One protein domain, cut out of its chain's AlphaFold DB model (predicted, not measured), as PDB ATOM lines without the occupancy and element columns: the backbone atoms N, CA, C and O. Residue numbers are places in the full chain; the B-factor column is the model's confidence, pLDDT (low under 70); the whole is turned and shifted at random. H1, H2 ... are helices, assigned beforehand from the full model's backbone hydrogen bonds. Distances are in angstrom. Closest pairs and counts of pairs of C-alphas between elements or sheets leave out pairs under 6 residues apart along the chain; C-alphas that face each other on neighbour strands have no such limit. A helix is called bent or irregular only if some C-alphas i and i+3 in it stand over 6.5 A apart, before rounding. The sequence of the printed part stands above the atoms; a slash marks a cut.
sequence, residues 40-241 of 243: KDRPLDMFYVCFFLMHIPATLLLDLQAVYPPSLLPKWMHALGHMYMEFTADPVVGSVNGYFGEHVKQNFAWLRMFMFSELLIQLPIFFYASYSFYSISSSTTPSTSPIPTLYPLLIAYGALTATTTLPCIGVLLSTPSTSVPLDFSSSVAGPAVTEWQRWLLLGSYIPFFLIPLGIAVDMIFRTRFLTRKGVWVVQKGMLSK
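Overview. This is residues 40 to 241 of the 243 residues of the protein "EXPERA domain-containing protein" of Coprinellus micaceus (UniProt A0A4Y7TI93). One very long helix, H8, makes the long axis, and H7 folds back beside it as a helical hairpin; the far part of H8, residues 228 to 239, sticks out. H1 and arm H6b of a bent helix pack on each other, H6b also on H7, while H2 to H5 gather toward the other end. The printed part has 202 residues with eight named helices, H1 to H8 in order, and no named strand: all helix. It is loose, with a radius of gyration of the C-alphas of 21.0 A and spans of 78, 33 and 30 A.

Along the chain. H1, residues 43 to 61, begins at C-alpha 43 (-15.820, -10.799, 2.606). H2 is 63 to 66, only just irregular, with C-alphas 63 and 66 6.9 A apart; H3 is 75 to 88, H4 91 to 97 and H5 102 to 107. H6, 109 to 138, was assigned as one helix by its hydrogen bonds but is bent, C-alphas 120 and 123 being 6.7 A apart; its arms are H6a, 109 to 120, and H6b, 123 to 138. H7, 147 to 174, spans 40.1 A; H8, 195 to 239, spans 65.6 A and ends at C-alpha 239 (-17.696, -13.874, 41.000).

Arrangement. H1 touches H6b, closest C-alphas Val 49 and Ser 130, 5.0 A. H2 touches H6a, closest C-alphas Leu 64 and Met 115, 6.3 A. H3 touches H8 with residues 87 to 88 alone, about perpendicular at 76 degrees, closest C-alphas Thr 88 and Gln 197, 5.5 A. H4 and H5 touch only at the corner, closest C-alphas Val 96 and Lys 105, 4.9 A. H7 and H8, a hairpin, touch at a shallow tilt of 27 degrees, opposite ways, closest C-alphas Ile 155 and Ala 216, 4.1 A. Every O i to N i+4 pair is within hydrogen-bond range in H3, H4, H5 and H6a; H1 has 13 of 15, H6b 9 of 12, H7 20 of 24 and H8 39 of 41, and H2 is too short for one.

Size, cuts and confidence. The C-alphas farthest apart, Ser 186 and Lys 241, are 78.3 A apart. The printed part has no cut, and H7 to H8 is a long link of 20 residues. Residues 136 to 148 and 184 to 189 are under pLDDT 70.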
ATOM      1  N   LYS A  40     -11.786 -15.871   2.712       72.62
ATOM      2  CA  LYS A  40     -12.978 -16.074   1.870       72.62
ATOM      3  C   LYS A  40     -14.306 -16.046   2.642       72.62
ATOM      4  O   LYS A  40     -15.329 -15.696   2.067       72.62
ATOM      5  N   ASP A  41     -14.282 -16.377   3.932       76.06
ATOM      6  CA  ASP A  41     -15.458 -16.399   4.805       76.06
ATOM      7  C   ASP A  41     -15.667 -15.039   5.508       76.06
ATOM      8  O   ASP A  41     -16.621 -14.858   6.266       76.06
ATOM      9  N   ARG A  42     -14.769 -14.072   5.257       80.81
ATOM     10  CA  ARG A  42     -14.771 -12.707   5.801       80.81
ATOM     11  C   ARG A  42     -14.725 -11.701   4.640       80.81
ATOM     12  O   ARG A  42     -13.703 -11.047   4.432       80.81
ATOM     13  N   PRO A  43     -15.817 -11.561   3.862       86.56
ATOM     14  CA  PRO A  43     -15.820 -10.799   2.606       86.56
ATOM     15  C   PRO A  43     -15.435  -9.326   2.785       86.56
ATOM     16  O   PRO A  43     -14.819  -8.730   1.908       86.56
ATOM     17  N   LEU A  44     -15.760  -8.748   3.938       88.50
ATOM     18  CA  LEU A  44     -15.419  -7.373   4.264       88.50
ATOM     19  C   LEU A  44     -13.914  -7.223   4.588       88.50
ATOM     20  O   LEU A  44     -13.279  -6.290   4.104       88.50
ATOM     21  N   ASP A  45     -13.302  -8.180   5.298       89.25
ATOM     22  CA  ASP A  45     -11.848  -8.187   5.517       89.25
ATOM     23  C   ASP A  45     -11.099  -8.384   4.180       89.25
ATOM     24  O   ASP A  45     -10.086  -7.732   3.934       89.25
ATOM     25  N   MET A  46     -11.623  -9.231   3.281       89.62
ATOM     26  CA  MET A  46     -11.100  -9.387   1.914       89.62
ATOM     27  C   MET A  46     -11.175  -8.071   1.129       89.62
ATOM     28  O   MET A  46     -10.208  -7.688   0.473       89.62
ATOM     29  N   PHE A  47     -12.301  -7.362   1.220       93.25
ATOM     30  CA  PHE A  47     -12.465  -6.055   0.590       93.25
ATOM     31  C   PHE A  47     -11.402  -5.057   1.074       93.25
ATOM     32  O   PHE A  47     -10.782  -4.389   0.248       93.25
ATOM     33  N   TYR A  48     -11.118  -5.010   2.379       93.25
ATOM     34  CA  TYR A  48     -10.057  -4.153   2.921       93.25
ATOM     35  C   TYR A  48      -8.665  -4.544   2.422       93.25
ATOM     36  O   TYR A  48      -7.886  -3.665   2.068       93.25
ATOM     37  N   VAL A  49      -8.353  -5.841   2.337       92.88
ATOM     38  CA  VAL A  49      -7.080  -6.309   1.759       92.88
ATOM     39  C   VAL A  49      -6.937  -5.851   0.312       92.88
ATOM     40  O   VAL A  49      -5.914  -5.271  -0.040       92.88
ATOM     41  N   CYS A  50      -7.958  -6.060  -0.520       94.25
ATOM     42  CA  CYS A  50      -7.937  -5.610  -1.911       94.25
ATOM     43  C   CYS A  50      -7.753  -4.091  -2.010       94.25
ATOM     44  O   CYS A  50      -6.959  -3.626  -2.825       94.25
ATOM     45  N   PHE A  51      -8.444  -3.334  -1.153       95.56
ATOM     46  CA  PHE A  51      -8.298  -1.886  -1.070       95.56
ATOM     47  C   PHE A  51      -6.861  -1.477  -0.717       95.56
ATOM     48  O   PHE A  51      -6.276  -0.668  -1.424       95.56
ATOM     49  N   PHE A  52      -6.241  -2.066   0.306       96.19
ATOM     50  CA  PHE A  52      -4.852  -1.748   0.654       96.19
ATOM     51  C   PHE A  52      -3.864  -2.129  -0.453       96.19
ATOM     52  O   PHE A  52      -2.988  -1.336  -0.795       96.19
ATOM     53  N   LEU A  53      -4.018  -3.315  -1.048       95.56
ATOM     54  CA  LEU A  53      -3.125  -3.792  -2.104       95.56
ATOM     55  C   LEU A  53      -3.204  -2.947  -3.375       95.56
ATOM     56  O   LEU A  53      -2.170  -2.714  -3.998       95.56
ATOM     57  N   MET A  54      -4.393  -2.471  -3.755       95.31
ATOM     58  CA  MET A  54      -4.531  -1.578  -4.909       95.31
ATOM     59  C   MET A  54      -3.998  -0.168  -4.622       95.31
ATOM     60  O   MET A  54      -3.554   0.514  -5.542       95.31
ATOM     61  N   HIS A  55      -4.012   0.264  -3.358       95.00
ATOM     62  CA  HIS A  55      -3.585   1.605  -2.965       95.00
ATOM     63  C   HIS A  55      -2.060   1.729  -2.937       95.00
ATOM     64  O   HIS A  55      -1.532   2.733  -3.390       95.00
ATOM     65  N   ILE A  56      -1.338   0.686  -2.509       96.25
ATOM     66  CA  ILE A  56       0.136   0.672  -2.473       96.25
ATOM     67  C   ILE A  56       0.784   1.172  -3.782       96.25
ATOM     68  O   ILE A  56       1.620   2.075  -3.706       96.25
ATOM     69  N   PRO A  57       0.456   0.642  -4.981       94.44
ATOM     70  CA  PRO A  57       1.051   1.143  -6.214       94.44
ATOM     71  C   PRO A  57       0.606   2.571  -6.547       94.44
ATOM     72  O   PRO A  57       1.426   3.327  -7.053       94.44
ATOM     73  N   ALA A  58      -0.633   2.970  -6.250       92.50
ATOM     74  CA  ALA A  58      -1.083   4.347  -6.472       92.50
ATOM     75  C   ALA A  58      -0.279   5.339  -5.611       92.50
ATOM     76  O   ALA A  58       0.313   6.273  -6.151       92.50
ATOM     77  N   THR A  59      -0.130   5.041  -4.320       94.12
ATOM     78  CA  THR A  59       0.677   5.810  -3.367       94.12
ATOM     79  C   THR A  59       2.125   5.945  -3.826       94.12
ATOM     80  O   THR A  59       2.671   7.044  -3.911       94.12
ATOM     81  N   LEU A  60       2.771   4.821  -4.151       93.81
ATOM     82  CA  LEU A  60       4.181   4.811  -4.540       93.81
ATOM     83  C   LEU A  60       4.427   5.499  -5.887       93.81
ATOM     84  O   LEU A  60       5.476   6.104  -6.078       93.81
ATOM     85  N   LEU A  61       3.496   5.380  -6.834       91.69
ATOM     86  CA  LEU A  61       3.710   5.862  -8.196       91.69
ATOM     87  C   LEU A  61       3.184   7.272  -8.433       91.69
ATOM     88  O   LEU A  61       3.702   7.916  -9.338       91.69
ATOM     89  N   LEU A  62       2.191   7.755  -7.683       88.75
ATOM     90  CA  LEU A  62       1.576   9.072  -7.889       88.75
ATOM     91  C   LEU A  62       1.662   9.952  -6.641       88.75
ATOM     92  O   LEU A  62       2.271  11.021  -6.709       88.75
ATOM     93  N   ASP A  63       1.117   9.513  -5.506       90.69
ATOM     94  CA  ASP A  63       0.936  10.396  -4.342       90.69
ATOM     95  C   ASP A  63       2.274  10.850  -3.744       90.69
ATOM     96  O   ASP A  63       2.477  12.025  -3.429       90.69
ATOM     97  N   LEU A  64       3.249   9.942  -3.669       92.88
ATOM     98  CA  LEU A  64       4.552  10.231  -3.074       92.88
ATOM     99  C   LEU A  64       5.521  10.982  -3.994       92.88
ATOM    100  O   LEU A  64       6.594  11.381  -3.528       92.88
ATOM    101  N   GLN A  65       5.162  11.258  -5.255       91.75
ATOM    102  CA  GLN A  65       6.039  12.012  -6.162       91.75
ATOM    103  C   GLN A  65       6.401  13.403  -5.618       91.75
ATOM    104  O   GLN A  65       7.542  13.836  -5.768       91.75
ATOM    105  N   ALA A  66       5.486  14.068  -4.905       87.94
ATOM    106  CA  ALA A  66       5.742  15.387  -4.315       87.94
ATOM    107  C   ALA A  66       6.693  15.348  -3.097       87.94
ATOM    108  O   ALA A  66       7.167  16.387  -2.612       87.94
ATOM    109  N   VAL A  67       6.946  14.149  -2.569       91.50
ATOM    110  CA  VAL A  67       7.781  13.908  -1.388       91.50
ATOM    111  C   VAL A  67       9.132  13.316  -1.772       91.50
ATOM    112  O   VAL A  67      10.122  13.588  -1.088       91.50
ATOM    113  N   TYR A  68       9.204  12.547  -2.860       90.50
ATOM    114  CA  TYR A  68      10.458  11.944  -3.280       90.50
ATOM    115  C   TYR A  68      11.540  12.993  -3.556       90.50
ATOM    116  O   TYR A  68      11.285  14.020  -4.193       90.50
ATOM    117  N   PRO A  69      12.785  12.748  -3.107       89.44
ATOM    118  CA  PRO A  69      13.903  13.539  -3.574       89.44
ATOM    119  C   PRO A  69      14.066  13.312  -5.087       89.44
ATOM    120  O   PRO A  69      13.851  12.192  -5.559       89.44
ATOM    121  N   PRO A  70      14.515  14.321  -5.853       84.88
ATOM    122  CA  PRO A  70      14.673  14.194  -7.305       84.88
ATOM    123  C   PRO A  70      15.553  13.012  -7.748       84.88
ATOM    124  O   PRO A  70      15.373  12.475  -8.833       84.88
ATOM    125  N   SER A  71      16.488  12.571  -6.900       89.00
ATOM    126  CA  SER A  71      17.343  11.407  -7.159       89.00
ATOM    127  C   SER A  71      16.604  10.064  -7.146       89.00
ATOM    128  O   SER A  71      17.086   9.112  -7.755       89.00
ATOM    129  N   LEU A  72      15.457   9.976  -6.464       88.00
ATOM    130  CA  LEU A  72      14.633   8.767  -6.360       88.00
ATOM    131  C   LEU A  72      13.468   8.749  -7.353       88.00
ATOM    132  O   LEU A  72      12.672   7.817  -7.309       88.00
ATOM    133  N   LEU A  73      13.360   9.749  -8.232       88.44
ATOM    134  CA  LEU A  73      12.247   9.909  -9.163       88.44
ATOM    135  C   LEU A  73      12.720   9.633 -10.602       88.44
ATOM    136  O   LEU A  73      13.264  10.519 -11.267       88.44
ATOM    137  N   PRO A  74      12.566   8.397 -11.116       89.50
ATOM    138  CA  PRO A  74      12.972   8.074 -12.473       89.50
ATOM    139  C   PRO A  74      12.141   8.840 -13.502       89.50
ATOM    140  O   PRO A  74      10.962   9.126 -13.296       89.50
ATOM    141  N   LYS A  75      12.721   9.064 -14.684       89.12
ATOM    142  CA  LYS A  75      12.050   9.769 -15.791       89.12
ATOM    143  C   LYS A  75      10.699   9.158 -16.181       89.12
ATOM    144  O   LYS A  75       9.778   9.891 -16.517       89.12
ATOM    145  N   TRP A  76      10.563   7.832 -16.129       90.25
ATOM    146  CA  TRP A  76       9.300   7.163 -16.462       90.25
ATOM    147  C   TRP A  76       8.195   7.458 -15.438       90.25
ATOM    148  O   TRP A  76       7.033   7.548 -15.812       90.25
ATOM    149  N   MET A  77       8.546   7.658 -14.166       88.31
ATOM    150  CA  MET A  77       7.582   7.961 -13.109       88.31
ATOM    151  C   MET A  77       7.074   9.402 -13.241       88.31
ATOM    152  O   MET A  77       5.871   9.640 -13.156       88.31
ATOM    153  N   HIS A  78       7.955  10.339 -13.609       86.19
ATOM    154  CA  HIS A  78       7.539  11.673 -14.055       86.19
ATOM    155  C   HIS A  78       6.578  11.611 -15.249       86.19
ATOM    156  O   HIS A  78       5.557  12.292 -15.246       86.19
ATOM    157  N   ALA A  79       6.872  10.779 -16.254       90.50
ATOM    158  CA  ALA A  79       6.006  10.634 -17.423       90.50
ATOM    159  C   ALA A  79       4.602  10.119 -17.055       90.50
ATOM    160  O   ALA A  79       3.621  10.574 -17.637       90.50
ATOM    161  N   LEU A  80       4.487   9.232 -16.058       91.31
ATOM    162  CA  LEU A  80       3.187   8.812 -15.524       91.31
ATOM    163  C   LEU A  80       2.434   9.968 -14.855       91.31
ATOM    164  O   LEU A  80       1.237  10.114 -15.083       91.31
ATOM    165  N   GLY A  81       3.125  10.805 -14.077       90.00
ATOM    166  CA  GLY A  81       2.534  12.003 -13.474       90.00
ATOM    167  C   GLY A  81       2.028  12.989 -14.532       90.00
ATOM    168  O   GLY A  81       0.903  13.471 -14.440       90.00
ATOM    169  N   HIS A  82       2.809  13.216 -15.590       89.38
ATOM    170  CA  HIS A  82       2.388  14.039 -16.727       89.38
ATOM    171  C   HIS A  82       1.171  13.454 -17.449       89.38
ATOM    172  O   HIS A  82       0.196  14.170 -17.648       89.38
ATOM    173  N   MET A  83       1.181  12.157 -17.771       91.44
ATOM    174  CA  MET A  83       0.040  11.477 -18.399       91.44
ATOM    175  C   MET A  83      -1.226  11.587 -17.539       91.44
ATOM    176  O   MET A  83      -2.317  11.848 -18.045       91.44
ATOM    177  N   TYR A  84      -1.081  11.415 -16.225       93.00
ATOM    178  CA  TYR A  84      -2.170  11.597 -15.275       93.00
ATOM    179  C   TYR A  84      -2.720  13.030 -15.319       93.00
ATOM    180  O   TYR A  84      -3.936  13.218 -15.393       93.00
ATOM    181  N   MET A  85      -1.844  14.038 -15.332       91.75
ATOM    182  CA  MET A  85      -2.240  15.446 -15.389       91.75
ATOM    183  C   MET A  85      -2.882  15.832 -16.725       91.75
ATOM    184  O   MET A  85      -3.872  16.560 -16.717       91.75
ATOM    185  N   GLU A  86      -2.394  15.311 -17.851       90.44
ATOM    186  CA  GLU A  86      -3.011  15.504 -19.173       90.44
ATOM    187  C   GLU A  86      -4.440  14.958 -19.216       90.44
ATOM    188  O   GLU A  86      -5.339  15.581 -19.781       90.44
ATOM    189  N   PHE A  87      -4.668  13.803 -18.590       90.69
ATOM    190  CA  PHE A  87      -5.979  13.166 -18.586       90.69
ATOM    191  C   PHE A  87      -6.955  13.830 -17.604       90.69
ATOM    192  O   PHE A  87      -8.113  14.099 -17.936       90.69
ATOM    193  N   THR A  88      -6.498  14.102 -16.383       92.25
ATOM    194  CA  THR A  88      -7.378  14.475 -15.266       92.25
ATOM    195  C   THR A  88      -7.411  15.967 -14.961       92.25
ATOM    196  O   THR A  88      -8.414  16.437 -14.432       92.25
ATOM    197  N   ALA A  89      -6.338  16.701 -15.274       92.44
ATOM    198  CA  ALA A  89      -6.105  18.064 -14.803       92.44
ATOM    199  C   ALA A  89      -6.314  18.227 -13.280       92.44
ATOM    200  O   ALA A  89      -6.847  19.242 -12.837       92.44
ATOM    201  N   ASP A  90      -5.922  17.224 -12.478       94.44
ATOM    202  CA  ASP A  90      -6.202  17.201 -11.038       94.44
ATOM    203  C   ASP A  90      -5.666  18.465 -10.322       94.44
ATOM    204  O   ASP A  90      -4.447  18.663 -10.231       94.44
ATOM    205  N   PRO A  91      -6.548  19.317  -9.761       93.81
ATOM    206  CA  PRO A  91      -6.141  20.544  -9.089       93.81
ATOM    207  C   PRO A  91      -5.338  20.281  -7.810       93.81
ATOM    208  O   PRO A  91      -4.533  21.121  -7.415       93.81
ATOM    209  N   VAL A  92      -5.525  19.137  -7.159       95.06
ATOM    210  CA  VAL A  92      -4.878  18.752  -5.901       95.06
ATOM    211  C   VAL A  92      -3.466  18.236  -6.182       95.06
ATOM    212  O   VAL A  92      -2.486  18.840  -5.732       95.06
ATOM    213  N   VAL A  93      -3.353  17.168  -6.980       93.50
ATOM    214  CA  VAL A  93      -2.064  16.554  -7.354       93.50
ATOM    215  C   VAL A  93      -1.214  17.539  -8.153       93.50
ATOM    216  O   VAL A  93      -0.015  17.683  -7.886       93.50
ATOM    217  N   GLY A  94      -1.832  18.269  -9.083       91.88
ATOM    218  CA  GLY A  94      -1.158  19.277  -9.889       91.88
ATOM    219  C   GLY A  94      -0.557  20.400  -9.043       91.88
ATOM    220  O   GLY A  94       0.594  20.793  -9.252       91.88
ATOM    221  N   SER A  95      -1.293  20.876  -8.033       92.31
ATOM    222  CA  SER A  95      -0.839  21.970  -7.167       92.31
ATOM    223  C   SER A  95       0.351  21.574  -6.303       92.31
ATOM    224  O   SER A  95       1.356  22.281  -6.291       92.31
ATOM    225  N   VAL A  96       0.292  20.432  -5.612       93.19
ATOM    226  CA  VAL A  96       1.368  20.017  -4.690       93.19
ATOM    227  C   VAL A  96       2.647  19.580  -5.406       93.19
ATOM    228  O   VAL A  96       3.747  19.772  -4.882       93.19
ATOM    229  N   ASN A  97       2.531  19.063  -6.631       89.75
ATOM    230  CA  ASN A  97       3.686  18.738  -7.466       89.75
ATOM    231  C   ASN A  97       4.245  19.960  -8.221       89.75
ATOM    232  O   ASN A  97       5.363  19.902  -8.731       89.75
ATOM    233  N   GLY A  98       3.527  21.088  -8.234       89.19
ATOM    234  CA  GLY A  98       3.981  22.343  -8.839       89.19
ATOM    235  C   GLY A  98       3.699  22.486 -10.333       89.19
ATOM    236  O   GLY A  98       4.287  23.356 -10.970       89.19
ATOM    237  N   TYR A  99       2.782  21.691 -10.890       88.44
ATOM    238  CA  TYR A  99       2.370  21.800 -12.294       88.44
ATOM    239  C   TYR A  99       1.722  23.156 -12.611       88.44
ATOM    240  O   TYR A  99       1.877  23.655 -13.717       88.44
ATOM    241  N   PHE A 100       1.076  23.792 -11.626       88.50
ATOM    242  CA  PHE A 100       0.471  25.127 -11.755       88.50
ATOM    243  C   PHE A 100       1.388  26.270 -11.273       88.50
ATOM    244  O   PHE A 100       0.925  27.374 -10.986       88.50
ATOM    245  N   GLY A 101       2.692  26.006 -11.150       87.69
ATOM    246  CA  GLY A 101       3.701  26.977 -10.729       87.69
ATOM    247  C   GLY A 101       4.020  26.966  -9.230       87.69
ATOM    248  O   GLY A 101       3.267  26.474  -8.386       87.69
ATOM    249  N   GLU A 102       5.173  27.545  -8.888       87.00
ATOM    250  CA  GLU A 102       5.753  27.466  -7.539       87.00
ATOM    251  C   GLU A 102       4.915  28.199  -6.478       87.00
ATOM    252  O   GLU A 102       4.787  27.727  -5.352       87.00
ATOM    253  N   HIS A 103       4.275  29.316  -6.836       86.44
ATOM    254  CA  HIS A 103       3.396  30.047  -5.917       86.44
ATOM    255  C   HIS A 103       2.196  29.194  -5.466       86.44
ATOM    256  O   HIS A 103       1.846  29.181  -4.287       86.44
ATOM    257  N   VAL A 104       1.582  28.438  -6.386       88.00
ATOM    258  CA  VAL A 104       0.474  27.530  -6.049       88.00
ATOM    259  C   VAL A 104       0.983  26.397  -5.162       88.00
ATOM    260  O   VAL A 104       0.387  26.117  -4.125       88.00
ATOM    261  N   LYS A 105       2.132  25.809  -5.501       90.50
ATOM    262  CA  LYS A 105       2.763  24.744  -4.714       90.50
ATOM    263  C   LYS A 105       3.017  25.132  -3.260       90.50
ATOM    264  O   LYS A 105       2.747  24.341  -2.357       90.50
ATOM    265  N   GLN A 106       3.497  26.351  -3.018       89.50
ATOM    266  CA  GLN A 106       3.748  26.855  -1.665       89.50
ATOM    267  C   GLN A 106       2.466  26.920  -0.822       89.50
ATOM    268  O   GLN A 106       2.484  26.545   0.352       89.50
ATOM    269  N   ASN A 107       1.333  27.280  -1.431       91.00
ATOM    270  CA  ASN A 107       0.026  27.284  -0.762       91.00
ATOM    271  C   ASN A 107      -0.487  25.870  -0.423       91.00
ATOM    272  O   ASN A 107      -1.389  25.722   0.401       91.00
ATOM    273  N   PHE A 108       0.109  24.826  -1.006       94.31
ATOM    274  CA  PHE A 108      -0.208  23.415  -0.764       94.31
ATOM    275  C   PHE A 108       0.802  22.711   0.158       94.31
ATOM    276  O   PHE A 108       0.830  21.481   0.236       94.31
ATOM    277  N   ALA A 109       1.594  23.466   0.931       92.50
ATOM    278  CA  ALA A 109       2.489  22.894   1.941       92.50
ATOM    279  C   ALA A 109       1.754  21.972   2.938       92.50
ATOM    280  O   ALA A 109       2.306  20.952   3.350       92.50
ATOM    281  N   TRP A 110       0.495  22.279   3.271       94.44
ATOM    282  CA  TRP A 110      -0.358  21.432   4.115       94.44
ATOM    283  C   TRP A 110      -0.566  20.032   3.518       94.44
ATOM    284  O   TRP A 110      -0.458  19.036   4.231       94.44
ATOM    285  N   LEU A 111      -0.793  19.938   2.203       95.06
ATOM    286  CA  LEU A 111      -1.011  18.667   1.516       95.06
ATOM    287  C   LEU A 111       0.284  17.862   1.453       95.06
ATOM    288  O   LEU A 111       0.280  16.652   1.654       95.06
ATOM    289  N   ARG A 112       1.419  18.546   1.278       93.62
ATOM    290  CA  ARG A 112       2.731  17.902   1.348       93.62
ATOM    291  C   ARG A 112       2.977  17.259   2.717       93.62
ATOM    292  O   ARG A 112       3.525  16.162   2.779       93.62
ATOM    293  N   MET A 113       2.531  17.890   3.808       94.75
ATOM    294  CA  MET A 113       2.591  17.281   5.146       94.75
ATOM    295  C   MET A 113       1.699  16.039   5.263       94.75
ATOM    296  O   MET A 113       2.094  15.065   5.904       94.75
ATOM    297  N   PHE A 114       0.534  16.027   4.610       95.69
ATOM    298  CA  PHE A 114      -0.304  14.829   4.537       95.69
ATOM    299  C   PHE A 114       0.355  13.703   3.740       95.69
ATOM    300  O   PHE A 114       0.333  12.567   4.206       95.69
ATOM    301  N   MET A 115       1.048  14.000   2.643       94.94
ATOM    302  CA  MET A 115       1.817  12.993   1.898       94.94
ATOM    303  C   MET A 115       2.988  12.423   2.718       94.94
ATOM    304  O   MET A 115       3.280  11.232   2.645       94.94
ATOM    305  N   PHE A 116       3.628  13.227   3.577       95.62
ATOM    306  CA  PHE A 116       4.578  12.689   4.562       95.62
ATOM    307  C   PHE A 116       3.896  11.766   5.576       95.62
ATOM    308  O   PHE A 116       4.458  10.730   5.930       95.62
ATOM    309  N   SER A 117       2.689  12.107   6.039       95.19
ATOM    310  CA  SER A 117       1.917  11.217   6.916       95.19
ATOM    311  C   SER A 117       1.542   9.911   6.208       95.19
ATOM    312  O   SER A 117       1.558   8.847   6.821       95.19
ATOM    313  N   GLU A 118       1.278   9.968   4.904       96.12
ATOM    314  CA  GLU A 118       1.026   8.793   4.087       96.12
ATOM    315  C   GLU A 118       2.265   7.903   4.012       96.12
ATOM    316  O   GLU A 118       2.199   6.735   4.385       96.12
ATOM    317  N   LEU A 119       3.420   8.472   3.664       95.94
ATOM    318  CA  LEU A 119       4.694   7.753   3.610       95.94
ATOM    319  C   LEU A 119       5.069   7.095   4.947       95.94
ATOM    320  O   LEU A 119       5.514   5.950   4.972       95.94
ATOM    321  N   LEU A 120       4.946   7.835   6.051       95.88
ATOM    322  CA  LEU A 120       5.479   7.425   7.353       95.88
ATOM    323  C   LEU A 120       4.500   6.587   8.178       95.88
ATOM    324  O   LEU A 120       4.935   5.827   9.041       95.88
ATOM    325  N   ILE A 121       3.195   6.745   7.951       95.31
ATOM    326  CA  ILE A 121       2.152   6.128   8.777       95.31
ATOM    327  C   ILE A 121       1.259   5.236   7.919       95.31
ATOM    328  O   ILE A 121       1.162   4.042   8.188       95.31
ATOM    329  N   GLN A 122       0.614   5.782   6.887       96.38
ATOM    330  CA  GLN A 122      -0.422   5.044   6.154       96.38
ATOM    331  C   GLN A 122       0.160   3.891   5.325       96.38
ATOM    332  O   GLN A 122      -0.322   2.764   5.423       96.38
ATOM    333  N   LEU A 123       1.243   4.127   4.583       96.69
ATOM    334  CA  LEU A 123       1.873   3.131   3.720       96.69
ATOM    335  C   LEU A 123       2.398   1.912   4.508       96.69
ATOM    336  O   LEU A 123       2.071   0.785   4.125       96.69
ATOM    337  N   PRO A 124       3.123   2.062   5.638       96.62
ATOM    338  CA  PRO A 124       3.446   0.927   6.505       96.62
ATOM    339  C   PRO A 124       2.208   0.158   6.984       96.62
ATOM    340  O   PRO A 124       2.229  -1.075   7.037       96.62
ATOM    341  N   ILE A 125       1.113   0.864   7.290       95.81
ATOM    342  CA  ILE A 125      -0.155   0.241   7.688       95.81
ATOM    343  C   ILE A 125      -0.765  -0.554   6.529       95.81
ATOM    344  O   ILE A 125      -1.281  -1.637   6.787       95.81
ATOM    345  N   PHE A 126      -0.659  -0.114   5.270       95.56
ATOM    346  CA  PHE A 126      -1.160  -0.876   4.112       95.56
ATOM    347  C   PHE A 126      -0.527  -2.263   4.022       95.56
ATOM    348  O   PHE A 126      -1.234  -3.264   3.862       95.56
ATOM    349  N   PHE A 127       0.799  -2.329   4.174       95.25
ATOM    350  CA  PHE A 127       1.536  -3.590   4.178       95.25
ATOM    351  C   PHE A 127       1.181  -4.434   5.399       95.25
ATOM    352  O   PHE A 127       0.850  -5.614   5.261       95.25
ATOM    353  N   TYR A 128       1.201  -3.832   6.591       93.12
ATOM    354  CA  TYR A 128       0.934  -4.549   7.833       93.12
ATOM    355  C   TYR A 128      -0.501  -5.088   7.904       93.12
ATOM    356  O   TYR A 128      -0.703  -6.236   8.300       93.12
ATOM    357  N   ALA A 129      -1.493  -4.302   7.485       91.38
ATOM    358  CA  ALA A 129      -2.896  -4.698   7.452       91.38
ATOM    359  C   ALA A 129      -3.132  -5.812   6.428       91.38
ATOM    360  O   ALA A 129      -3.717  -6.837   6.781       91.38
ATOM    361  N   SER A 130      -2.616  -5.661   5.202       90.88
ATOM    362  CA  SER A 130      -2.697  -6.697   4.159       90.88
ATOM    363  C   SER A 130      -2.089  -8.019   4.633       90.88
ATOM    364  O   SER A 130      -2.731  -9.066   4.552       90.88
ATOM    365  N   TYR A 131      -0.879  -7.964   5.199       89.19
ATOM    366  CA  TYR A 131      -0.196  -9.133   5.750       89.19
ATOM    367  C   TYR A 131      -0.975  -9.766   6.908       89.19
ATOM    368  O   TYR A 131      -1.159 -10.985   6.938       89.19
ATOM    369  N   SER A 132      -1.459  -8.949   7.845       85.19
ATOM    370  CA  SER A 132      -2.186  -9.419   9.026       85.19
ATOM    371  C   SER A 132      -3.489 -10.109   8.640       85.19
ATOM    372  O   SER A 132      -3.749 -11.213   9.114       85.19
ATOM    373  N   PHE A 133      -4.287  -9.512   7.747       83.00
ATOM    374  CA  PHE A 133      -5.538 -10.112   7.279       83.00
ATOM    375  C   PHE A 133      -5.310 -11.407   6.481       83.00
ATOM    376  O   PHE A 133      -6.076 -12.365   6.642       83.00
ATOM    377  N   TYR A 134      -4.249 -11.458   5.670       76.06
ATOM    378  CA  TYR A 134      -3.892 -12.629   4.867       76.06
ATOM    379  C   TYR A 134      -3.387 -13.807   5.718       76.06
ATOM    380  O   TYR A 134      -3.883 -14.924   5.570       76.06
ATOM    381  N   SER A 135      -2.468 -13.559   6.658       71.31
ATOM    382  CA  SER A 135      -1.782 -14.597   7.458       71.31
ATOM    383  C   SER A 135      -2.719 -15.439   8.338       71.31
ATOM    384  O   SER A 135      -2.403 -16.570   8.717       71.31
ATOM    385  N   ILE A 136      -3.909 -14.920   8.638       63.59
ATOM    386  CA  ILE A 136      -4.966 -15.636   9.367       63.59
ATOM    387  C   ILE A 136      -5.542 -16.779   8.534       63.59
ATOM    388  O   ILE A 136      -5.902 -17.817   9.079       63.59
ATOM    389  N   SER A 137      -5.620 -16.610   7.211       55.69
ATOM    390  CA  SER A 137      -6.183 -17.627   6.319       55.69
ATOM    391  C   SER A 137      -5.299 -18.874   6.205       55.69
ATOM    392  O   SER A 137      -5.768 -19.901   5.717       55.69
ATOM    393  N   SER A 138      -4.037 -18.772   6.627       52.78
ATOM    394  CA  SER A 138      -2.997 -19.797   6.488       52.78
ATOM    395  C   SER A 138      -2.697 -20.534   7.800       52.78
ATOM    396  O   SER A 138      -2.034 -21.566   7.780       52.78
ATOM    397  N   SER A 139      -3.150 -20.008   8.942       49.09
ATOM    398  CA  SER A 139      -2.775 -20.513  10.267       49.09
ATOM    399  C   SER A 139      -3.809 -21.509  10.797       49.09
ATOM    400  O   SER A 139      -4.886 -21.131  11.246       49.09
ATOM    401  N   THR A 140      -3.466 -22.800  10.775       45.53
ATOM    402  CA  THR A 140      -4.249 -23.907  11.367       45.53
ATOM    403  C   THR A 140      -4.196 -23.920  12.907       45.53
ATOM    404  O   THR A 140      -4.921 -24.672  13.555       45.53
ATOM    405  N   THR A 141      -3.352 -23.088  13.522       41.66
ATOM    406  CA  THR A 141      -3.132 -23.027  14.973       41.66
ATOM    407  C   THR A 141      -4.006 -21.954  15.656       41.66
ATOM    408  O   THR A 141      -3.918 -20.781  15.294       41.66
ATOM    409  N   PRO A 142      -4.808 -22.293  16.693       42.44
ATOM    410  CA  PRO A 142      -5.762 -21.373  17.343       42.44
ATOM    411  C   PRO A 142      -5.171 -20.266  18.229       42.44
ATOM    412  O   PRO A 142      -5.923 -19.571  18.905       42.44
ATOM    413  N   SER A 143      -3.853 -20.101  18.311       41.28
ATOM    414  CA  SER A 143      -3.247 -19.292  19.370       41.28
ATOM    415  C   SER A 143      -2.373 -18.191  18.785       41.28
ATOM    416  O   SER A 143      -1.393 -18.473  18.099       41.28
ATOM    417  N   THR A 144      -2.705 -16.941  19.118       41.56
ATOM    418  CA  THR A 144      -1.995 -15.692  18.766       41.56
ATOM    419  C   THR A 144      -2.336 -15.084  17.397       41.56
ATOM    420  O   THR A 144      -1.462 -14.762  16.602       41.56
ATOM    421  N   SER A 145      -3.623 -14.861  17.115       46.00
ATOM    422  CA  SER A 145      -4.010 -13.990  15.997       46.00
ATOM    423  C   SER A 145      -3.801 -12.511  16.394       46.00
ATOM    424  O   SER A 145      -4.437 -12.066  17.353       46.00
ATOM    425  N   PRO A 146      -2.946 -11.719  15.712       54.34
ATOM    426  CA  PRO A 146      -2.636 -10.325  16.077       54.34
ATOM    427  C   PRO A 146      -3.788  -9.335  15.814       54.34
ATOM    428  O   PRO A 146      -3.671  -8.143  16.095       54.34
ATOM    429  N   ILE A 147      -4.925  -9.811  15.299       62.59
ATOM    430  CA  ILE A 147      -6.048  -8.995  14.823       62.59
ATOM    431  C   ILE A 147      -6.554  -7.965  15.848       62.59
ATOM    432  O   ILE A 147      -6.753  -6.816  15.452       62.59
ATOM    433  N   PRO A 148      -6.736  -8.282  17.148       66.81
ATOM    434  CA  PRO A 148      -7.255  -7.289  18.089       66.81
ATOM    435  C   PRO A 148      -6.337  -6.069  18.233       66.81
ATOM    436  O   PRO A 148      -6.813  -4.971  18.496       66.81
ATOM    437  N   THR A 149      -5.027  -6.250  18.023       78.88
ATOM    438  CA  THR A 149      -4.040  -5.158  18.071       78.88
ATOM    439  C   THR A 149      -4.003  -4.330  16.787       78.88
ATOM    440  O   THR A 149      -3.576  -3.178  16.816       78.88
ATOM    441  N   LEU A 150      -4.503  -4.877  15.672       88.56
ATOM    442  CA  LEU A 150      -4.624  -4.172  14.397       88.56
ATOM    443  C   LEU A 150      -5.783  -3.163  14.411       88.56
ATOM    444  O   LEU A 150      -5.691  -2.128  13.759       88.56
ATOM    445  N   TYR A 151      -6.862  -3.424  15.157       90.94
ATOM    446  CA  TYR A 151      -8.053  -2.568  15.121       90.94
ATOM    447  C   TYR A 151      -7.779  -1.115  15.535       90.94
ATOM    448  O   TYR A 151      -8.141  -0.233  14.759       90.94
ATOM    449  N   PRO A 152      -7.094  -0.809  16.658       93.62
ATOM    450  CA  PRO A 152      -6.766   0.576  17.003       93.62
ATOM    451  C   PRO A 152      -5.934   1.284  15.929       93.62
ATOM    452  O   PRO A 152      -6.156   2.460  15.646       93.62
ATOM    453  N   LEU A 153      -5.016   0.552  15.291       94.69
ATOM    454  CA  LEU A 153      -4.186   1.071  14.208       94.69
ATOM    455  C   LEU A 153      -5.027   1.411  12.971       94.69
ATOM    456  O   LEU A 153      -4.850   2.475  12.385       94.69
ATOM    457  N   LEU A 154      -5.984   0.552  12.615       95.44
ATOM    458  CA  LEU A 154      -6.907   0.782  11.503       95.44
ATOM    459  C   LEU A 154      -7.930   1.892  11.783       95.44
ATOM    460  O   LEU A 154      -8.328   2.588  10.852       95.44
ATOM    461  N   ILE A 155      -8.317   2.106  13.045       97.25
ATOM    462  CA  ILE A 155      -9.114   3.275  13.454       97.25
ATOM    463  C   ILE A 155      -8.319   4.556  13.197       97.25
ATOM    464  O   ILE A 155      -8.822   5.464  12.537       97.25
ATOM    465  N   ALA A 156      -7.077   4.617  13.690       97.12
ATOM    466  CA  ALA A 156      -6.209   5.777  13.507       97.12
ATOM    467  C   ALA A 156      -5.933   6.043  12.020       97.12
ATOM    468  O   ALA A 156      -6.075   7.172  11.560       97.12
ATOM    469  N   TYR A 157      -5.613   4.993  11.263       97.38
ATOM    470  CA  TYR A 157      -5.433   5.048   9.815       97.38
ATOM    471  C   TYR A 157      -6.673   5.584   9.092       97.38
ATOM    472  O   TYR A 157      -6.571   6.532   8.312       97.38
ATOM    473  N   GLY A 158      -7.840   4.986   9.339       97.75
ATOM    474  CA  GLY A 158      -9.058   5.328   8.615       97.75
ATOM    475  C   GLY A 158      -9.503   6.761   8.897       97.75
ATOM    476  O   GLY A 158      -9.846   7.497   7.971       97.75
ATOM    477  N   ALA A 159      -9.401   7.193  10.158       98.12
ATOM    478  CA  ALA A 159      -9.674   8.570  10.556       98.12
ATOM    479  C   ALA A 159      -8.671   9.562   9.946       98.12
ATOM    480  O   ALA A 159      -9.085  10.604   9.435       98.12
ATOM    481  N   LEU A 160      -7.370   9.241   9.971       97.56
ATOM    482  CA  LEU A 160      -6.327  10.078   9.375       97.56
ATOM    483  C   LEU A 160      -6.563  10.248   7.874       97.56
ATOM    484  O   LEU A 160      -6.664  11.376   7.409       97.56
ATOM    485  N   THR A 161      -6.738   9.147   7.145       97.25
ATOM    486  CA  THR A 161      -6.935   9.159   5.687       97.25
ATOM    487  C   THR A 161      -8.183   9.944   5.304       97.25
ATOM    488  O   THR A 161      -8.121  10.836   4.465       97.25
ATOM    489  N   ALA A 162      -9.311   9.707   5.983       98.00
ATOM    490  CA  ALA A 162     -10.528  10.482   5.745       98.00
ATOM    491  C   ALA A 162     -10.308  11.986   6.002       98.00
ATOM    492  O   ALA A 162     -10.783  12.827   5.236       98.00
ATOM    493  N   THR A 163      -9.543  12.330   7.043       97.12
ATOM    494  CA  THR A 163      -9.200  13.720   7.379       97.12
ATOM    495  C   THR A 163      -8.286  14.362   6.336       97.12
ATOM    496  O   THR A 163      -8.438  15.548   6.063       97.12
ATOM    497  N   THR A 164      -7.364  13.613   5.727       95.81
ATOM    498  CA  THR A 164      -6.465  14.140   4.689       95.81
ATOM    499  C   THR A 164      -7.142  14.245   3.321       95.81
ATOM    500  O   THR A 164      -6.867  15.178   2.568       95.81
ATOM    501  N   THR A 165      -8.076  13.344   3.006       97.12
ATOM    502  CA  THR A 165      -8.805  13.338   1.725       97.12
ATOM    503  C   THR A 165      -9.932  14.371   1.687       97.12
ATOM    504  O   THR A 165     -10.206  14.945   0.632       97.12
ATOM    505  N   LEU A 166     -10.574  14.667   2.823       97.88
ATOM    506  CA  LEU A 166     -11.696  15.611   2.875       97.88
ATOM    507  C   LEU A 166     -11.336  17.030   2.369       97.88
ATOM    508  O   LEU A 166     -12.078  17.557   1.535       97.88
ATOM    509  N   PRO A 167     -10.205  17.651   2.765       97.12
ATOM    510  CA  PRO A 167      -9.753  18.915   2.184       97.12
ATOM    511  C   PRO A 167      -9.494  18.833   0.679       97.12
ATOM    512  O   PRO A 167      -9.779  19.790  -0.035       97.12
ATOM    513  N   CYS A 168      -9.010  17.693   0.177       97.00
ATOM    514  CA  CYS A 168      -8.774  17.493  -1.253       97.00
ATOM    515  C   CYS A 168     -10.088  17.516  -2.048       97.00
ATOM    516  O   CYS A 168     -10.174  18.182  -3.078       97.00
ATOM    517  N   ILE A 169     -11.145  16.886  -1.520       98.12
ATOM    518  CA  ILE A 169     -12.504  17.000  -2.075       98.12
ATOM    519  C   ILE A 169     -12.961  18.465  -2.060       98.12
ATOM    520  O   ILE A 169     -13.506  18.952  -3.048       98.12
ATOM    521  N   GLY A 170     -12.699  19.199  -0.973       97.56
ATOM    522  CA  GLY A 170     -13.002  20.630  -0.884       97.56
ATOM    523  C   GLY A 170     -12.296  21.470  -1.958       97.56
ATOM    524  O   GLY A 170     -12.929  22.310  -2.603       97.56
ATOM    525  N   VAL A 171     -11.006  21.217  -2.205       96.38
ATOM    526  CA  VAL A 171     -10.237  21.860  -3.286       96.38
ATOM    527  C   VAL A 171     -10.849  21.535  -4.646       96.38
ATOM    528  O   VAL A 171     -11.109  22.439  -5.436       96.38
ATOM    529  N   LEU A 172     -11.153  20.266  -4.911       96.62
ATOM    530  CA  LEU A 172     -11.744  19.845  -6.179       96.62
ATOM    531  C   LEU A 172     -13.110  20.502  -6.437       96.62
ATOM    532  O   LEU A 172     -13.381  20.963  -7.545       96.62
ATOM    533  N   LEU A 173     -13.964  20.589  -5.416       96.56
ATOM    534  CA  LEU A 173     -15.283  21.217  -5.532       96.56
ATOM    535  C   LEU A 173     -15.197  22.737  -5.727       96.56
ATOM    536  O   LEU A 173     -16.014  23.298  -6.459       96.56
ATOM    537  N   SER A 174     -14.211  23.387  -5.102       95.31
ATOM    538  CA  SER A 174     -13.974  24.835  -5.221       95.31
ATOM    539  C   SER A 174     -13.174  25.236  -6.462       95.31
ATOM    540  O   SER A 174     -13.159  26.414  -6.822       95.31
ATOM    541  N   THR A 175     -12.548  24.277  -7.146       94.19
ATOM    542  CA  THR A 175     -11.834  24.525  -8.401       94.19
ATOM    543  C   THR A 175     -12.816  25.036  -9.465       94.19
ATOM    544  O   THR A 175     -13.915  24.489  -9.579       94.19
ATOM    545  N   PRO A 176     -12.485  26.072 -10.255       92.38
ATOM    546  CA  PRO A 176     -13.347  26.567 -11.328       92.38
ATOM    547  C   PRO A 176     -13.612  25.534 -12.433       92.38
ATOM    548  O   PRO A 176     -12.763  24.696 -12.744       92.38
ATOM    549  N   SER A 177     -14.794  25.619 -13.052       91.19
ATOM    550  CA  SER A 177     -15.140  24.820 -14.235       91.19
ATOM    551  C   SER A 177     -14.755  25.532 -15.530       91.19
ATOM    552  O   SER A 177     -14.940  26.741 -15.653       91.19
ATOM    553  N   THR A 178     -14.297  24.772 -16.522       88.06
ATOM    554  CA  THR A 178     -14.035  25.253 -17.887       88.06
ATOM    555  C   THR A 178     -14.760  24.387 -18.915       88.06
ATOM    556  O   THR A 178     -15.026  23.209 -18.680       88.06
ATOM    557  N   SER A 179     -15.128  24.977 -20.055       81.75
ATOM    558  CA  SER A 179     -15.820  24.270 -21.144       81.75
ATOM    559  C   SER A 179     -14.876  23.466 -22.041       81.75
ATOM    560  O   SER A 179     -15.330  22.587 -22.768       81.75
ATOM    561  N   VAL A 180     -13.575  23.758 -21.992       80.19
ATOM    562  CA  VAL A 180     -12.534  23.090 -22.775       80.19
ATOM    563  C   VAL A 180     -11.378  22.687 -21.861       80.19
ATOM    564  O   VAL A 180     -11.066  23.444 -20.941       80.19
ATOM    565  N   PRO A 181     -10.731  21.531 -22.098       74.56
ATOM    566  CA  PRO A 181      -9.518  21.167 -21.378       74.56
ATOM    567  C   PRO A 181      -8.455  22.254 -21.554       74.56
ATOM    568  O   PRO A 181      -8.110  22.612 -22.681       74.56
ATOM    569  N   LEU A 182      -7.963  22.793 -20.440       71.62
ATOM    570  CA  LEU A 182      -6.839  23.720 -20.450       71.62
ATOM    571  C   LEU A 182      -5.533  22.941 -20.349       71.62
ATOM    572  O   LEU A 182      -5.429  21.961 -19.614       71.62
ATOM    573  N   ASP A 183      -4.525  23.415 -21.071       70.81
ATOM    574  CA  ASP A 183      -3.159  22.945 -20.896       70.81
ATOM    575  C   ASP A 183      -2.638  23.408 -19.526       70.81
ATOM    576  O   ASP A 183      -2.449  24.606 -19.286       70.81
ATOM    577  N   PHE A 184      -2.411  22.449 -18.622       69.81
ATOM    578  CA  PHE A 184      -1.908  22.710 -17.270       69.81
ATOM    579  C   PHE A 184      -0.519  23.364 -17.281       69.81
ATOM    580  O   PHE A 184      -0.171  24.046 -16.322       69.81
ATOM    581  N   SER A 185       0.264  23.191 -18.354       64.94
ATOM    582  CA  SER A 185       1.598  23.787 -18.483       64.94
ATOM    583  C   SER A 185       1.565  25.272 -18.874       64.94
ATOM    584  O   SER A 185       2.550  25.985 -18.684       64.94
ATOM    585  N   SER A 186       0.411  25.754 -19.348       58.62
ATOM    586  CA  SER A 186       0.220  27.108 -19.882       58.62
ATOM    587  C   SER A 186      -0.718  27.979 -19.024       58.62
ATOM    588  O   SER A 186      -0.939  29.153 -19.336       58.62
ATOM    589  N   SER A 187      -1.303  27.440 -17.946       57.00
ATOM    590  CA  SER A 187      -2.354  28.125 -17.181       57.00
ATOM    591  C   SER A 187      -1.801  29.201 -16.233       57.00
ATOM    592  O   SER A 187      -1.593  28.968 -15.044       57.00
ATOM    593  N   VAL A 188      -1.652  30.431 -16.735       57.78
ATOM    594  CA  VAL A 188      -1.389  31.634 -15.911       57.78
ATOM    595  C   VAL A 188      -2.533  31.903 -14.909       57.78
ATOM    596  O   VAL A 188      -2.332  32.552 -13.889       57.78
ATOM    597  N   ALA A 189      -3.733  31.375 -15.179       63.59
ATOM    598  CA  ALA A 189      -4.949  31.588 -14.393       63.59
ATOM    599  C   ALA A 189      -5.156  30.600 -13.219       63.59
ATOM    600  O   ALA A 189      -6.148  30.724 -12.502       63.59
ATOM    601  N   GLY A 190      -4.238  29.650 -13.000       74.81
ATOM    602  CA  GLY A 190      -4.368  28.620 -11.960       74.81
ATOM    603  C   GLY A 190      -5.189  27.392 -12.391       74.81
ATOM    604  O   GLY A 190      -5.564  27.278 -13.560       74.81
ATOM    605  N   PRO A 191      -5.438  26.443 -11.468       85.81
ATOM    606  CA  PRO A 191      -6.096  25.178 -11.783       85.81
ATOM    607  C   PRO A 191      -7.561  25.375 -12.182       85.81
ATOM    608  O   PRO A 191      -8.307  26.090 -11.514       85.81
ATOM    609  N   ALA A 192      -7.991  24.685 -13.236       89.75
ATOM    610  CA  ALA A 192      -9.388  24.603 -13.641       89.75
ATOM    611  C   ALA A 192      -9.664  23.252 -14.307       89.75
ATOM    612  O   ALA A 192      -8.785  22.689 -14.957       89.75
ATOM    613  N   VAL A 193     -10.889  22.746 -14.164       92.81
ATOM    614  CA  VAL A 193     -11.270  21.410 -14.652       92.81
ATOM    615  C   VAL A 193     -12.530  21.465 -15.501       92.81
ATOM    616  O   VAL A 193     -13.415  22.289 -15.273       92.81
ATOM    617  N   THR A 194     -12.647  20.559 -16.463       93.88
ATOM    618  CA  THR A 194     -13.927  20.322 -17.142       93.88
ATOM    619  C   THR A 194     -14.914  19.607 -16.214       93.88
ATOM    620  O   THR A 194     -14.529  19.003 -15.210       93.88
ATOM    621  N   GLU A 195     -16.206  19.641 -16.547       93.38
ATOM    622  CA  GLU A 195     -17.225  18.906 -15.784       93.38
ATOM    623  C   GLU A 195     -16.946  17.394 -15.765       93.38
ATOM    624  O   GLU A 195     -17.052  16.751 -14.721       93.38
ATOM    625  N   TRP A 196     -16.505  16.837 -16.896       93.44
ATOM    626  CA  TRP A 196     -16.115  15.432 -16.993       93.44
ATOM    627  C   TRP A 196     -14.945  15.088 -16.064       93.44
ATOM    628  O   TRP A 196     -15.039  14.146 -15.279       93.44
ATOM    629  N   GLN A 197     -13.866  15.876 -16.105       95.12
ATOM    630  CA  GLN A 197     -12.706  15.683 -15.228       95.12
ATOM    631  C   GLN A 197     -13.094  15.777 -13.753       95.12
ATOM    632  O   GLN A 197     -12.635  14.978 -12.941       95.12
ATOM    633  N   ARG A 198     -13.997  16.698 -13.402       95.50
ATOM    634  CA  ARG A 198     -14.505  16.813 -12.033       95.50
ATOM    635  C   ARG A 198     -15.215  15.543 -11.580       95.50
ATOM    636  O   ARG A 198     -14.934  15.071 -10.484       95.50
ATOM    637  N   TRP A 199     -16.109  14.981 -12.392       96.31
ATOM    638  CA  TRP A 199     -16.800  13.733 -12.044       96.31
ATOM    639  C   TRP A 199     -15.860  12.534 -11.993       96.31
ATOM    640  O   TRP A 199     -15.982  11.713 -11.086       96.31
ATOM    641  N   LEU A 200     -14.900  12.462 -12.914       96.00
ATOM    642  CA  LEU A 200     -13.844  11.453 -12.906       96.00
ATOM    643  C   LEU A 200     -13.049  11.495 -11.590       96.00
ATOM    644  O   LEU A 200     -12.880  10.465 -10.941       96.00
ATOM    645  N   LEU A 201     -12.613  12.689 -11.179       96.88
ATOM    646  CA  LEU A 201     -11.867  12.903  -9.942       96.88
ATOM    647  C   LEU A 201     -12.738  12.656  -8.705       96.88
ATOM    648  O   LEU A 201     -12.333  11.946  -7.796       96.88
ATOM    649  N   LEU A 202     -13.977  13.147  -8.656       97.50
ATOM    650  CA  LEU A 202     -14.882  12.830  -7.543       97.50
ATOM    651  C   LEU A 202     -15.120  11.318  -7.430       97.50
ATOM    652  O   LEU A 202     -15.177  10.789  -6.319       97.50
ATOM    653  N   GLY A 203     -15.194  10.623  -8.567       96.31
ATOM    654  CA  GLY A 203     -15.298   9.171  -8.647       96.31
ATOM    655  C   GLY A 203     -14.116   8.425  -8.026       96.31
ATOM    656  O   GLY A 203     -14.318   7.311  -7.551       96.31
ATOM    657  N   SER A 204     -12.921   9.020  -7.963       93.31
ATOM    658  CA  SER A 204     -11.780   8.454  -7.233       93.31
ATOM    659  C   SER A 204     -11.717   8.949  -5.783       93.31
ATOM    660  O   SER A 204     -11.669   8.134  -4.862       93.31
ATOM    661  N   TYR A 205     -11.791  10.260  -5.543       96.50
ATOM    662  CA  TYR A 205     -11.615  10.852  -4.210       96.50
ATOM    663  C   TYR A 205     -12.702  10.434  -3.208       96.50
ATOM    664  O   TYR A 205     -12.396  10.208  -2.035       96.50
ATOM    665  N   ILE A 206     -13.966  10.306  -3.633       97.75
ATOM    666  CA  ILE A 206     -15.066   9.939  -2.727       97.75
ATOM    667  C   ILE A 206     -14.875   8.521  -2.159       97.75
ATOM    668  O   ILE A 206     -14.953   8.374  -0.937       97.75
ATOM    669  N   PRO A 207     -14.581   7.478  -2.961       96.44
ATOM    670  CA  PRO A 207     -14.213   6.169  -2.422       96.44
ATOM    671  C   PRO A 207     -13.029   6.204  -1.451       96.44
ATOM    672  O   PRO A 207     -13.113   5.593  -0.386       96.44
ATOM    673  N   PHE A 208     -11.965   6.953  -1.766       95.00
ATOM    674  CA  PHE A 208     -10.800   7.095  -0.880       95.00
ATOM    675  C   PHE A 208     -11.093   7.872   0.410       95.00
ATOM    676  O   PHE A 208     -10.330   7.774   1.362       95.00
ATOM    677  N   PHE A 209     -12.214   8.587   0.491       97.81
ATOM    678  CA  PHE A 209     -12.722   9.152   1.739       97.81
ATOM    679  C   PHE A 209     -13.629   8.161   2.489       97.81
ATOM    680  O   PHE A 209     -13.432   7.894   3.677       97.81
ATOM    681  N   LEU A 210     -14.621   7.594   1.797       98.31
ATOM    682  CA  LEU A 210     -15.664   6.770   2.411       98.31
ATOM    683  C   LEU A 210     -15.152   5.409   2.882       98.31
ATOM    684  O   LEU A 210     -15.568   4.949   3.943       98.31
ATOM    685  N   ILE A 211     -14.267   4.759   2.122       97.88
ATOM    686  CA  ILE A 211     -13.757   3.430   2.476       97.88
ATOM    687  C   ILE A 211     -12.904   3.498   3.752       97.88
ATOM    688  O   ILE A 211     -13.222   2.764   4.689       97.88
ATOM    689  N   PRO A 212     -11.893   4.384   3.880       97.69
ATOM    690  CA  PRO A 212     -11.131   4.506   5.124       97.69
ATOM    691  C   PRO A 212     -11.986   4.938   6.317       97.69
ATOM    692  O   PRO A 212     -11.808   4.411   7.417       97.69
ATOM    693  N   LEU A 213     -12.963   5.828   6.111       98.19
ATOM    694  CA  LEU A 213     -13.917   6.183   7.162       98.19
ATOM    695  C   LEU A 213     -14.747   4.966   7.602       98.19
ATOM    696  O   LEU A 213     -14.913   4.726   8.799       98.19
ATOM    697  N   GLY A 214     -15.221   4.166   6.645       97.88
ATOM    698  CA  GLY A 214     -15.923   2.910   6.895       97.88
ATOM    699  C   GLY A 214     -15.067   1.902   7.663       97.88
ATOM    700  O   GLY A 214     -15.549   1.325   8.639       97.88
ATOM    701  N   ILE A 215     -13.786   1.758   7.298       96.56
ATOM    702  CA  ILE A 215     -12.807   0.946   8.037       96.56
ATOM    703  C   ILE A 215     -12.723   1.427   9.488       96.56
ATOM    704  O   ILE A 215     -12.865   0.618  10.401       96.56
ATOM    705  N   ALA A 216     -12.544   2.730   9.728       97.62
ATOM    706  CA  ALA A 216     -12.447   3.256  11.088       97.62
ATOM    707  C   ALA A 216     -13.699   2.936  11.918       97.62
ATOM    708  O   ALA A 216     -13.589   2.465  13.052       97.62
ATOM    709  N   VAL A 217     -14.888   3.132  11.345       97.44
ATOM    710  CA  VAL A 217     -16.165   2.848  12.012       97.44
ATOM    711  C   VAL A 217     -16.325   1.355  12.320       97.44
ATOM    712  O   VAL A 217     -16.647   1.004  13.457       97.44
ATOM    713  N   ASP A 218     -16.058   0.466  11.359       94.56
ATOM    714  CA  ASP A 218     -16.112  -0.988  11.575       94.56
ATOM    715  C   ASP A 218     -15.150  -1.419  12.696       94.56
ATOM    716  O   ASP A 218     -15.537  -2.114  13.642       94.56
ATOM    717  N   MET A 219     -13.912  -0.923  12.673       93.81
ATOM    718  CA  MET A 219     -12.912  -1.256  13.689       93.81
ATOM    719  C   MET A 219     -13.279  -0.727  15.083       93.81
ATOM    720  O   MET A 219     -13.000  -1.406  16.077       93.81
ATOM    721  N   ILE A 220     -13.958   0.423  15.188       94.19
ATOM    722  CA  ILE A 220     -14.523   0.917  16.458       94.19
ATOM    723  C   ILE A 220     -15.539  -0.087  17.014       94.19
ATOM    724  O   ILE A 220     -15.473  -0.437  18.199       94.19
ATOM    725  N   PHE A 221     -16.459  -0.585  16.184       91.38
ATOM    726  CA  PHE A 221     -17.469  -1.550  16.625       91.38
ATOM    727  C   PHE A 221     -16.846  -2.875  17.068       91.38
ATOM    728  O   PHE A 221     -17.182  -3.372  18.150       91.38
ATOM    729  N   ARG A 222     -15.891  -3.407  16.298       88.62
ATOM    730  CA  ARG A 222     -15.168  -4.637  16.654       88.62
ATOM    731  C   ARG A 222     -14.366  -4.481  17.945       88.62
ATOM    732  O   ARG A 222     -14.416  -5.353  18.811       88.62
ATOM    733  N   THR A 223     -13.693  -3.345  18.123       90.25
ATOM    734  CA  THR A 223     -12.947  -3.039  19.355       90.25
ATOM    735  C   THR A 223     -13.884  -2.954  20.556       90.25
ATOM    736  O   THR A 223     -13.651  -3.604  21.573       90.25
ATOM    737  N   ARG A 224     -14.996  -2.216  20.437       89.94
ATOM    738  CA  ARG A 224     -16.004  -2.100  21.502       89.94
ATOM    739  C   ARG A 224     -16.563  -3.465  21.902       89.94
ATOM    740  O   ARG A 224     -16.761  -3.708  23.092       89.94
ATOM    741  N   PHE A 225     -16.832  -4.335  20.930       85.69
ATOM    742  CA  PHE A 225     -17.310  -5.691  21.186       85.69
ATOM    743  C   PHE A 225     -16.307  -6.491  22.029       85.69
ATOM    744  O   PHE A 225     -16.673  -6.994  23.094       85.69
ATOM    745  N   LEU A 226     -15.036  -6.525  21.615       85.81
ATOM    746  CA  LEU A 226     -13.978  -7.236  22.340       85.81
ATOM    747  C   LEU A 226     -13.776  -6.692  23.757       85.81
ATOM    748  O   LEU A 226     -13.683  -7.472  24.704       85.81
ATOM    749  N   THR A 227     -13.788  -5.369  23.929       88.19
ATOM    750  CA  THR A 227     -13.680  -4.740  25.252       88.19
ATOM    751  C   THR A 227     -14.834  -5.155  26.165       88.19
ATOM    752  O   THR A 227     -14.604  -5.546  27.308       88.19
ATOM    753  N   ARG A 228     -16.081  -5.133  25.671       87.69
ATOM    754  CA  ARG A 228     -17.254  -5.555  26.460       87.69
ATOM    755  C   ARG A 228     -17.181  -7.030  26.857       87.69
ATOM    756  O   ARG A 228     -17.488  -7.354  28.003       87.69
ATOM    757  N   LYS A 229     -16.753  -7.901  25.939       82.19
ATOM    758  CA  LYS A 229     -16.554  -9.332  26.200       82.19
ATOM    759  C   LYS A 229     -15.469  -9.555  27.257       82.19
ATOM    760  O   LYS A 229     -15.696 -10.296  28.209       82.19
ATOM    761  N   GLY A 230     -14.335  -8.859  27.144       85.81
ATOM    762  CA  GLY A 230     -13.243  -8.918  28.118       85.81
ATOM    763  C   GLY A 230     -13.680  -8.509  29.528       85.81
ATOM    764  O   GLY A 230     -13.437  -9.248  30.481       85.81
ATOM    765  N   VAL A 231     -14.398  -7.388  29.659       89.38
ATOM    766  CA  VAL A 231     -14.944  -6.925  30.948       89.38
ATOM    767  C   VAL A 231     -15.880  -7.966  31.566       89.38
ATOM    768  O   VAL A 231     -15.756  -8.273  32.750       89.38
ATOM    769  N   TRP A 232     -16.779  -8.554  30.773       85.00
ATOM    770  CA  TRP A 232     -17.711  -9.572  31.263       85.00
ATOM    771  C   TRP A 232     -17.004 -10.843  31.749       85.00
ATOM    772  O   TRP A 232     -17.343 -11.358  32.815       85.00
ATOM    773  N   VAL A 233     -15.995 -11.327  31.013       85.94
ATOM    774  CA  VAL A 233     -15.204 -12.504  31.416       85.94
ATOM    775  C   VAL A 233     -14.498 -12.256  32.749       85.94
ATOM    776  O   VAL A 233     -14.560 -13.107  33.637       85.94
ATOM    777  N   VAL A 234     -13.872 -11.086  32.913       88.94
ATOM    778  CA  VAL A 234     -13.218 -10.706  34.174       88.94
ATOM    779  C   VAL A 234     -14.235 -10.661  35.312       88.94
ATOM    780  O   VAL A 234     -14.000 -11.256  36.361       88.94
ATOM    781  N   GLN A 235     -15.390 -10.030  35.097       87.00
ATOM    782  CA  GLN A 235     -16.432  -9.912  36.114       87.00
ATOM    783  C   GLN A 235     -16.978 -11.284  36.543       87.00
ATOM    784  O   GLN A 235     -17.099 -11.549  37.738       87.00
ATOM    785  N   LYS A 236     -17.233 -12.191  35.592       84.12
ATOM    786  CA  LYS A 236     -17.679 -13.560  35.886       84.12
ATOM    787  C   LYS A 236     -16.610 -14.372  36.625       84.12
ATOM    788  O   LYS A 236     -16.933 -15.055  37.592       84.12
ATOM    789  N   GLY A 237     -15.347 -14.271  36.206       85.75
ATOM    790  CA  GLY A 237     -14.229 -14.956  36.864       85.75
ATOM    791  C   GLY A 237     -13.921 -14.424  38.267       85.75
ATOM    792  O   GLY A 237     -13.390 -15.158  39.097       85.75
ATOM    793  N   MET A 238     -14.254 -13.161  38.555       81.94
ATOM    794  CA  MET A 238     -14.209 -12.627  39.917       81.94
ATOM    795  C   MET A 238     -15.324 -13.221  40.776       81.94
ATOM    796  O   MET A 238     -15.041 -13.620  41.897       81.94
ATOM    797  N   LEU A 239     -16.553 -13.324  40.259       74.69
ATOM    798  CA  LEU A 239     -17.696 -13.874  41.000       74.69
ATOM    799  C   LEU A 239     -17.506 -15.355  41.363       74.69
ATOM    800  O   LEU A 239     -17.773 -15.731  42.497       74.69
ATOM    801  N   SER A 240     -16.948 -16.168  40.462       76.62
ATOM    802  CA  SER A 240     -16.726 -17.603  40.709       76.62
ATOM    803  C   SER A 240     -15.614 -17.923  41.717       76.62
ATOM    804  O   SER A 240     -15.413 -19.085  42.038       76.62
ATOM    805  N   LYS A 241     -14.820 -16.935  42.155       75.38
ATOM    806  CA  LYS A 241     -13.786 -17.126  43.193       75.38
ATOM    807  C   LYS A 241     -14.325 -16.960  44.618       75.38
ATOM    808  O   LYS A 241     -13.576 -17.194  45.560       75.38
TER     809      LYS A 241